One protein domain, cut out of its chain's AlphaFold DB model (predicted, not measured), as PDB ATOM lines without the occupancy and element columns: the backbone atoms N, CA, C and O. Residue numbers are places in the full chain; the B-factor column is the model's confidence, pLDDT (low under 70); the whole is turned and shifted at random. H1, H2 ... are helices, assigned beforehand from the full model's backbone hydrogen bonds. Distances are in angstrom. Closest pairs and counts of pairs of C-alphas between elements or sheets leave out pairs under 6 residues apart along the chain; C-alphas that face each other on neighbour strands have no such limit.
ATOM      1  N   SER A   2     -71.796 -15.947  28.178       77.50
ATOM      2  CA  SER A   2     -70.556 -15.651  28.927       77.50
ATOM      3  C   SER A   2     -70.503 -16.206  30.360       77.50
ATOM      4  O   SER A   2     -69.453 -16.671  30.786       77.50
ATOM      5  N   PHE A   3     -71.628 -16.237  31.085       87.69
ATOM      6  CA  PHE A   3     -71.685 -16.805  32.441       87.69
ATOM      7  C   PHE A   3     -71.421 -18.321  32.468       87.69
ATOM      8  O   PHE A   3     -70.659 -18.798  33.299       87.69
ATOM      9  N   VAL A   4     -71.997 -19.071  31.521       93.12
ATOM     10  CA  VAL A   4     -71.819 -20.532  31.426       93.12
ATOM     11  C   VAL A   4     -70.374 -20.880  31.073       93.12
ATOM     12  O   VAL A   4     -69.800 -21.786  31.669       93.12
ATOM     13  N   LEU A   5     -69.764 -20.123  30.153       93.19
ATOM     14  CA  LEU A   5     -68.349 -20.283  29.811       93.19
ATOM     15  C   LEU A   5     -67.441 -19.983  31.010       93.19
ATOM     16  O   LEU A   5     -66.564 -20.785  31.320       93.19
ATOM     17  N   ALA A   6     -67.675 -18.875  31.717       92.06
ATOM     18  CA  ALA A   6     -66.889 -18.510  32.895       92.06
ATOM     19  C   ALA A   6     -67.017 -19.552  34.021       92.06
ATOM     20  O   ALA A   6     -66.009 -19.968  34.592       92.06
ATOM     21  N   ALA A   7     -68.237 -20.023  34.293       93.31
ATOM     22  CA  ALA A   7     -68.485 -21.084  35.264       93.31
ATOM     23  C   ALA A   7     -67.792 -22.398  34.860       93.31
ATOM     24  O   ALA A   7     -67.157 -23.036  35.697       93.31
ATOM     25  N   GLY A   8     -67.845 -22.768  33.576       94.88
ATOM     26  CA  GLY A   8     -67.148 -23.941  33.050       94.88
ATOM     27  C   GLY A   8     -65.631 -23.864  33.242       94.88
ATOM     28  O   GLY A   8     -65.029 -24.822  33.721       94.88
ATOM     29  N   VAL A   9     -65.018 -22.713  32.946       95.12
ATOM     30  CA  VAL A   9     -63.576 -22.492  33.156       95.12
ATOM     31  C   VAL A   9     -63.213 -22.565  34.640       95.12
ATOM     32  O   VAL A   9     -62.222 -23.202  34.991       95.12
ATOM     33  N   ALA A  10     -64.020 -21.967  35.520       94.00
ATOM     34  CA  ALA A  10     -63.775 -21.999  36.961       94.00
ATOM     35  C   ALA A  10     -63.824 -23.431  37.519       94.00
ATOM     36  O   ALA A  10     -62.914 -23.850  38.235       94.00
ATOM     37  N   VAL A  11     -64.847 -24.204  37.144       94.69
ATOM     38  CA  VAL A  11     -64.976 -25.609  37.557       94.69
ATOM     39  C   VAL A  11     -63.829 -26.447  36.997       94.69
ATOM     40  O   VAL A  11     -63.244 -27.239  37.734       94.69
ATOM     41  N   LEU A  12     -63.460 -26.248  35.729       95.94
ATOM     42  CA  LEU A  12     -62.351 -26.968  35.103       95.94
ATOM     43  C   LEU A  12     -61.012 -26.656  35.774       95.94
ATOM     44  O   LEU A  12     -60.216 -27.568  35.967       95.94
ATOM     45  N   LEU A  13     -60.775 -25.407  36.176       95.12
ATOM     46  CA  LEU A  13     -59.564 -25.009  36.892       95.12
ATOM     47  C   LEU A  13     -59.488 -25.664  38.273       95.12
ATOM     48  O   LEU A  13     -58.456 -26.238  38.620       95.12
ATOM     49  N   ILE A  14     -60.578 -25.619  39.044       93.75
ATOM     50  CA  ILE A  14     -60.643 -26.257  40.368       93.75
ATOM     51  C   ILE A  14     -60.435 -27.767  40.232       93.75
ATOM     52  O   ILE A  14     -59.628 -28.352  40.959       93.75
ATOM     53  N   PHE A  15     -61.127 -28.391  39.276       94.69
ATOM     54  CA  PHE A  15     -60.984 -29.813  38.998       94.69
ATOM     55  C   PHE A  15     -59.554 -30.152  38.588       94.69
ATOM     56  O   PHE A  15     -58.971 -31.057  39.170       94.69
ATOM     57  N   ALA A  16     -58.958 -29.410  37.655       94.81
ATOM     58  CA  ALA A  16     -57.588 -29.635  37.215       94.81
ATOM     59  C   ALA A  16     -56.605 -29.534  38.386       94.81
ATOM     60  O   ALA A  16     -55.822 -30.453  38.588       94.81
ATOM     61  N   LEU A  17     -56.668 -28.483  39.207       93.81
ATOM     62  CA  LEU A  17     -55.740 -28.323  40.330       93.81
ATOM     63  C   LEU A  17     -55.841 -29.473  41.336       93.81
ATOM     64  O   LEU A  17     -54.823 -30.058  41.696       93.81
ATOM     65  N   LEU A  18     -57.055 -29.823  41.764       93.38
ATOM     66  CA  LEU A  18     -57.255 -30.872  42.764       93.38
ATOM     67  C   LEU A  18     -56.963 -32.262  42.194       93.38
ATOM     68  O   LEU A  18     -56.242 -33.048  42.807       93.38
ATOM     69  N   PHE A  19     -57.491 -32.557  41.008       92.75
ATOM     70  CA  PHE A  19     -57.312 -33.846  40.352       92.75
ATOM     71  C   PHE A  19     -55.842 -34.063  39.989       92.75
ATOM     72  O   PHE A  19     -55.261 -35.063  40.401       92.75
ATOM     73  N   PHE A  20     -55.188 -33.117  39.306       91.69
ATOM     74  CA  PHE A  20     -53.771 -33.275  38.976       91.69
ATOM     75  C   PHE A  20     -52.900 -33.360  40.227       91.69
ATOM     76  O   PHE A  20     -52.018 -34.211  40.248       91.69
ATOM     77  N   ALA A  21     -53.148 -32.578  41.283       89.75
ATOM     78  CA  ALA A  21     -52.357 -32.676  42.512       89.75
ATOM     79  C   ALA A  21     -52.458 -34.063  43.164       89.75
ATOM     80  O   ALA A  21     -51.436 -34.658  43.512       89.75
ATOM     81  N   VAL A  22     -53.671 -34.615  43.284       90.88
ATOM     82  CA  VAL A  22     -53.881 -35.951  43.865       90.88
ATOM     83  C   VAL A  22     -53.243 -37.031  42.994       90.88
ATOM     84  O   VAL A  22     -52.534 -37.895  43.509       90.88
ATOM     85  N   PHE A  23     -53.446 -36.985  41.677       86.75
ATOM     86  CA  PHE A  23     -52.886 -37.990  40.773       86.75
ATOM     87  C   PHE A  23     -51.364 -37.881  40.642       86.75
ATOM     88  O   PHE A  23     -50.707 -38.917  40.577       86.75
ATOM     89  N   LEU A  24     -50.791 -36.674  40.686       86.81
ATOM     90  CA  LEU A  24     -49.341 -36.469  40.767       86.81
ATOM     91  C   LEU A  24     -48.777 -37.019  42.076       86.81
ATOM     92  O   LEU A  24     -47.761 -37.707  42.047       86.81
ATOM     93  N   TYR A  25     -49.447 -36.787  43.208       85.31
ATOM     94  CA  TYR A  25     -49.030 -37.342  44.496       85.31
ATOM     95  C   TYR A  25     -49.064 -38.877  44.494       85.31
ATOM     96  O   TYR A  25     -48.093 -39.523  44.890       85.31
ATOM     97  N   VAL A  26     -50.153 -39.479  44.008       83.94
ATOM     98  CA  VAL A  26     -50.287 -40.942  43.909       83.94
ATOM     99  C   VAL A  26     -49.265 -41.527  42.932       83.94
ATOM    100  O   VAL A  26     -48.657 -42.555  43.234       83.94
ATOM    101  N   ALA A  27     -49.052 -40.888  41.779       82.50
ATOM    102  CA  ALA A  27     -48.062 -41.319  40.796       82.50
ATOM    103  C   ALA A  27     -46.638 -41.234  41.360       82.50
ATOM    104  O   ALA A  27     -45.914 -42.225  41.301       82.50
ATOM    105  N   GLY A  28     -46.277 -40.109  41.984       77.69
ATOM    106  CA  GLY A  28     -44.978 -39.923  42.629       77.69
ATOM    107  C   GLY A  28     -44.747 -40.927  43.758       77.69
ATOM    108  O   GLY A  28     -43.688 -41.544  43.830       77.69
ATOM    109  N   ARG A  29     -45.760 -41.198  44.593       77.25
ATOM    110  CA  ARG A  29     -45.670 -42.239  45.628       77.25
ATOM    111  C   ARG A  29     -45.398 -43.620  45.023       77.25
ATOM    112  O   ARG A  29     -44.497 -44.314  45.487       77.25
ATOM    113  N   ARG A  30     -46.127 -44.009  43.975       76.94
ATOM    114  CA  ARG A  30     -45.922 -45.300  43.289       76.94
ATOM    115  C   ARG A  30     -44.546 -45.400  42.637       76.94
ATOM    116  O   ARG A  30     -43.936 -46.465  42.682       76.94
ATOM    117  N   GLU A  31     -44.041 -44.298  42.094       76.19
ATOM    118  CA  GLU A  31     -42.683 -44.223  41.560       76.19
ATOM    119  C   GLU A  31     -41.635 -44.448  42.661       76.19
ATOM    120  O   GLU A  31     -40.721 -45.248  42.468       76.19
ATOM    121  N   THR A  32     -41.810 -43.855  43.852       71.19
ATOM    122  CA  THR A  32     -40.903 -44.104  44.995       71.19
ATOM    123  C   THR A  32     -40.964 -45.532  45.535       71.19
ATOM    124  O   THR A  32     -39.998 -46.003  46.129       71.19
ATOM    125  N   GLU A  33     -42.088 -46.222  45.340       73.00
ATOM    126  CA  GLU A  33     -42.252 -47.638  45.682       73.00
ATOM    127  C   GLU A  33     -41.691 -48.562  44.581       73.00
ATOM    128  O   GLU A  33     -41.706 -49.776  44.754       73.00
ATOM    129  N   GLY A  34     -41.177 -48.020  43.466       70.62
ATOM    130  CA  GLY A  34     -40.607 -48.792  42.355       70.62
ATOM    131  C   GLY A  34     -41.657 -49.419  41.430       70.62
ATOM    132  O   GLY A  34     -41.361 -50.371  40.703       70.62
ATOM    133  N   VAL A  35     -42.897 -48.918  41.457       74.31
ATOM    134  CA  VAL A  35     -44.019 -49.419  40.650       74.31
ATOM    135  C   VAL A  35     -44.168 -48.567  39.393       74.31
ATOM    136  O   VAL A  35     -44.394 -47.358  39.461       74.31
ATOM    137  N   LYS A  36     -44.104 -49.193  38.212       75.31
ATOM    138  CA  LYS A  36     -44.286 -48.476  36.939       75.31
ATOM    139  C   LYS A  36     -45.727 -47.976  36.787       75.31
ATOM    140  O   LYS A  36     -46.671 -48.641  37.211       75.31
ATOM    141  N   TRP A  37     -45.906 -46.846  36.100       71.69
ATOM    142  CA  TRP A  37     -47.203 -46.161  35.959       71.69
ATOM    143  C   TRP A  37     -48.340 -47.047  35.408       71.69
ATOM    144  O   TRP A  37     -49.490 -46.894  35.813       71.69
ATOM    145  N   TYR A  38     -48.019 -48.021  34.549       77.12
ATOM    146  CA  TYR A  38     -48.976 -48.962  33.950       77.12
ATOM    147  C   TYR A  38     -49.237 -50.229  34.789       77.12
ATOM    148  O   TYR A  38     -50.108 -51.027  34.448       77.12
ATOM    149  N   GLN A  39     -48.486 -50.461  35.871       75.19
ATOM    150  CA  GLN A  39     -48.594 -51.673  36.690       75.19
ATOM    151  C   GLN A  39     -49.496 -51.443  37.900       75.19
ATOM    152  O   GLN A  39     -49.038 -50.996  38.949       75.19
ATOM    153  N   CYS A  40     -50.784 -51.747  37.778       67.50
ATOM    154  CA  CYS A  40     -51.720 -51.686  38.903       67.50
ATOM    155  C   CYS A  40     -51.614 -52.945  39.787       67.50
ATOM    156  O   CYS A  40     -51.414 -54.043  39.275       67.50
ATOM    157  N   PHE A  41     -51.767 -52.783  41.109       66.12
ATOM    158  CA  PHE A  41     -51.832 -53.875  42.099       66.12
ATOM    159  C   PHE A  41     -50.602 -54.804  42.180       66.12
ATOM    160  O   PHE A  41     -50.732 -55.974  42.534       66.12
ATOM    161  N   ARG A  42     -49.397 -54.300  41.882       66.38
ATOM    162  CA  ARG A  42     -48.134 -55.016  42.130       66.38
ATOM    163  C   ARG A  42     -47.298 -54.298  43.183       66.38
ATOM    164  O   ARG A  42     -47.229 -53.073  43.173       66.38
ATOM    165  N   SER A  43     -46.658 -55.074  44.058       62.12
ATOM    166  CA  SER A  43     -45.603 -54.573  44.944       62.12
ATOM    167  C   SER A  43     -44.378 -54.235  44.093       62.12
ATOM    168  O   SER A  43     -44.031 -55.017  43.206       62.12
ATOM    169  N   GLY A  44     -43.792 -53.057  44.294       61.50
ATOM    170  CA  GLY A  44     -42.740 -52.544  43.417       61.50
ATOM    171  C   GLY A  44     -41.389 -53.234  43.585       61.50
ATOM    172  O   GLY A  44     -41.127 -53.902  44.586       61.50
ATOM    173  N   ASP A  45     -40.560 -53.101  42.549       61.94
ATOM    174  CA  ASP A  45     -39.231 -53.710  42.472       61.94
ATOM    175  C   ASP A  45     -38.235 -52.963  43.370       61.94
ATOM    176  O   ASP A  45     -38.103 -51.741  43.293       61.94
ATOM    177  N   THR A  46     -37.426 -53.698  44.138       58.53
ATOM    178  CA  THR A  46     -36.337 -53.148  44.974       58.53
ATOM    179  C   THR A  46     -35.119 -52.675  44.166       58.53
ATOM    180  O   THR A  46     -34.087 -52.339  44.741       58.53
ATOM    181  N   HIS A  47     -35.206 -52.685  42.832       56.53
ATOM    182  CA  HIS A  47     -34.124 -52.324  41.912       56.53
ATOM    183  C   HIS A  47     -34.142 -50.854  41.463       56.53
ATOM    184  O   HIS A  47     -33.215 -50.427  40.774       56.53
ATOM    185  N   PHE A  48     -35.165 -50.074  41.828       55.69
ATOM    186  CA  PHE A  48     -35.183 -48.634  41.560       55.69
ATOM    187  C   PHE A  48     -34.373 -47.849  42.596       55.69
ATOM    188  O   PHE A  48     -34.175 -48.296  43.724       55.69
ATOM    189  N   ALA A  49     -33.857 -46.694  42.163       55.31
ATOM    190  CA  ALA A  49     -32.914 -45.879  42.919       55.31
ATOM    191  C   ALA A  49     -33.410 -45.611  44.357       55.31
ATOM    192  O   ALA A  49     -34.595 -45.325  44.543       55.31
ATOM    193  N   PRO A  50     -32.523 -45.686  45.370       54.84
ATOM    194  CA  PRO A  50     -32.883 -45.377  46.752       54.84
ATOM    195  C   PRO A  50     -33.518 -43.985  46.829       54.84
ATOM    196  O   PRO A  50     -33.127 -43.102  46.063       54.84
ATOM    197  N   ARG A  51     -34.477 -43.789  47.752       54.38
ATOM    198  CA  ARG A  51     -35.111 -42.484  48.026       54.38
ATOM    199  C   ARG A  51     -34.032 -41.403  48.100       54.38
ATOM    200  O   ARG A  51     -33.307 -41.317  49.086       54.38
ATOM    201  N   THR A  52     -33.908 -40.599  47.051       54.44
ATOM    202  CA  THR A  52     -32.879 -39.557  46.959       54.44
ATOM    203  C   THR A  52     -33.213 -38.347  47.820       54.44
ATOM    204  O   THR A  52     -32.332 -37.543  48.096       54.44
ATOM    205  N   ILE A  53     -34.467 -38.222  48.264       55.12
ATOM    206  CA  ILE A  53     -34.947 -37.098  49.061       55.12
ATOM    207  C   ILE A  53     -35.807 -37.671  50.193       55.12
ATOM    208  O   ILE A  53     -36.947 -38.075  49.975       55.12
ATOM    209  N   ASN A  54     -35.233 -37.766  51.393       55.59
ATOM    210  CA  ASN A  54     -35.963 -38.164  52.603       55.59
ATOM    211  C   ASN A  54     -36.538 -36.951  53.360       55.59
ATOM    212  O   ASN A  54     -37.415 -37.131  54.199       55.59
ATOM    213  N   GLU A  55     -36.098 -35.732  53.029       58.81
ATOM    214  CA  GLU A  55     -36.547 -34.473  53.632       58.81
ATOM    215  C   GLU A  55     -36.738 -33.397  52.554       58.81
ATOM    216  O   GLU A  55     -35.930 -33.277  51.635       58.81
ATOM    217  N   PHE A  56     -37.805 -32.601  52.667       58.25
ATOM    218  CA  PHE A  56     -38.015 -31.410  51.841       58.25
ATOM    219  C   PHE A  56     -37.041 -30.309  52.287       58.25
ATOM    220  O   PHE A  56     -37.382 -29.467  53.113       58.25
ATOM    221  N   SER A  57     -35.813 -30.344  51.773       67.62
ATOM    222  CA  SER A  57     -34.825 -29.274  51.932       67.62
ATOM    223  C   SER A  57     -34.754 -28.408  50.670       67.62
ATOM    224  O   SER A  57     -34.984 -28.902  49.563       67.62
ATOM    225  N   ASP A  58     -34.399 -27.129  50.815       70.19
ATOM    226  CA  ASP A  58     -34.279 -26.189  49.686       70.19
ATOM    227  C   ASP A  58     -33.318 -26.697  48.599       70.19
ATOM    228  O   ASP A  58     -33.601 -26.583  47.409       70.19
ATOM    229  N   SER A  59     -32.237 -27.373  48.997       71.94
ATOM    230  CA  SER A  59     -31.288 -28.005  48.073       71.94
ATOM    231  C   SER A  59     -31.901 -29.150  47.262       71.94
ATOM    232  O   SER A  59     -31.553 -29.352  46.098       71.94
ATOM    233  N   SER A  60     -32.847 -29.890  47.843       65.56
ATOM    234  CA  SER A  60     -33.572 -30.958  47.149       65.56
ATOM    235  C   SER A  60     -34.558 -30.391  46.127       65.56
ATOM    236  O   SER A  60     -34.736 -30.974  45.057       65.56
ATOM    237  N   ILE A  61     -35.171 -29.243  46.435       67.69
ATOM    238  CA  ILE A  61     -36.062 -28.513  45.523       67.69
ATOM    239  C   ILE A  61     -35.262 -27.939  44.353       67.69
ATOM    240  O   ILE A  61     -35.684 -28.085  43.207       67.69
ATOM    241  N   GLU A  62     -34.098 -27.348  44.620       72.31
ATOM    242  CA  GLU A  62     -33.207 -26.804  43.592       72.31
ATOM    243  C   GLU A  62     -32.696 -27.903  42.650       72.31
ATOM    244  O   GLU A  62     -32.779 -27.758  41.430       72.31
ATOM    245  N   MET A  63     -32.308 -29.062  43.190       67.69
ATOM    246  CA  MET A  63     -31.918 -30.225  42.387       67.69
ATOM    247  C   MET A  63     -33.084 -30.782  41.550       67.69
ATOM    248  O   MET A  63     -32.887 -31.221  40.413       67.69
ATOM    249  N   LEU A  64     -34.313 -30.776  42.084       68.06
ATOM    250  CA  LEU A  64     -35.501 -31.166  41.317       68.06
ATOM    251  C   LEU A  64     -35.774 -30.170  40.191       68.06
ATOM    252  O   LEU A  64     -36.075 -30.583  39.074       68.06
ATOM    253  N   HIS A  65     -35.652 -28.878  40.488       71.62
ATOM    254  CA  HIS A  65     -35.838 -27.785  39.543       71.62
ATOM    255  C   HIS A  65     -34.817 -27.874  38.407       71.62
ATOM    256  O   HIS A  65     -35.190 -27.775  37.241       71.62
ATOM    257  N   GLU A  66     -33.552 -28.146  38.720       68.50
ATOM    258  CA  GLU A  66     -32.491 -28.348  37.733       68.50
ATOM    259  C   GLU A  66     -32.756 -29.574  36.845       68.50
ATOM    260  O   GLU A  66     -32.541 -29.517  35.637       68.50
ATOM    261  N   LYS A  67     -33.300 -30.664  37.407       67.00
ATOM    262  CA  LYS A  67     -33.701 -31.850  36.630       67.00
ATOM    263  C   LYS A  67     -34.975 -31.650  35.800       67.00
ATOM    264  O   LYS A  67     -35.118 -32.296  34.763       67.00
ATOM    265  N   LEU A  68     -35.901 -30.804  36.256       66.31
ATOM    266  CA  LEU A  68     -37.141 -30.448  35.552       66.31
ATOM    267  C   LEU A  68     -36.901 -29.428  34.439       66.31
ATOM    268  O   LEU A  68     -37.581 -29.474  33.411       66.31
ATOM    269  N   ILE A  69     -35.932 -28.528  34.615       66.81
ATOM    270  CA  ILE A  69     -35.401 -27.718  33.524       66.81
ATOM    271  C   ILE A  69     -34.636 -28.671  32.608       66.81
ATOM    272  O   ILE A  69     -33.437 -28.880  32.749       66.81
TER     273      ILE A  69
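What this domain is: This is residues 2 to 69 of the 199 residues of an uncharacterized protein of Onchocerca ochengi (UniProt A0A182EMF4). One long helix, H1, sticks out as an arm with its residues 2 to 25; from its other end a long loop, residues 33 to 57, winds away to a short helix, H2, off to one side and apart from H1. The printed part has 68 residues with two named helices, H1 then H2, and no named strand: all helix. It is extended, with a radius of gyration of the C-alphas of 17.0 A, and elongated, spanning 53 by 34 by 19 A.

Where its parts are: H1, residues 2 to 32, runs 44.1 A from C-alpha 2 at (-70.556, -15.651, 28.927) to C-alpha 32 at (-40.903, -44.104, 44.995). H2, residues 58 to 68, runs 15.0 A and ends with C-alpha 68 at (-37.141, -30.448, 35.552).

How they stand to each other: H1 and H2 are apart, with no C-alpha of the one within 8 A of the other. In H1 and H2 every O i to N i+4 pair is within hydrogen-bond range. Residues 54 to 59 stand free.

The domain as a whole: The two C-alphas farthest apart, those of Ser 2 and His 47, are 53.3 A apart. The printed part has no cut, and H1 to H2 is a long link of 25 residues. Mean pLDDT of the printed part is 75.9, with residues 40 to 57, 60 to 61, 63 to 64 and 66 to 69 under 70.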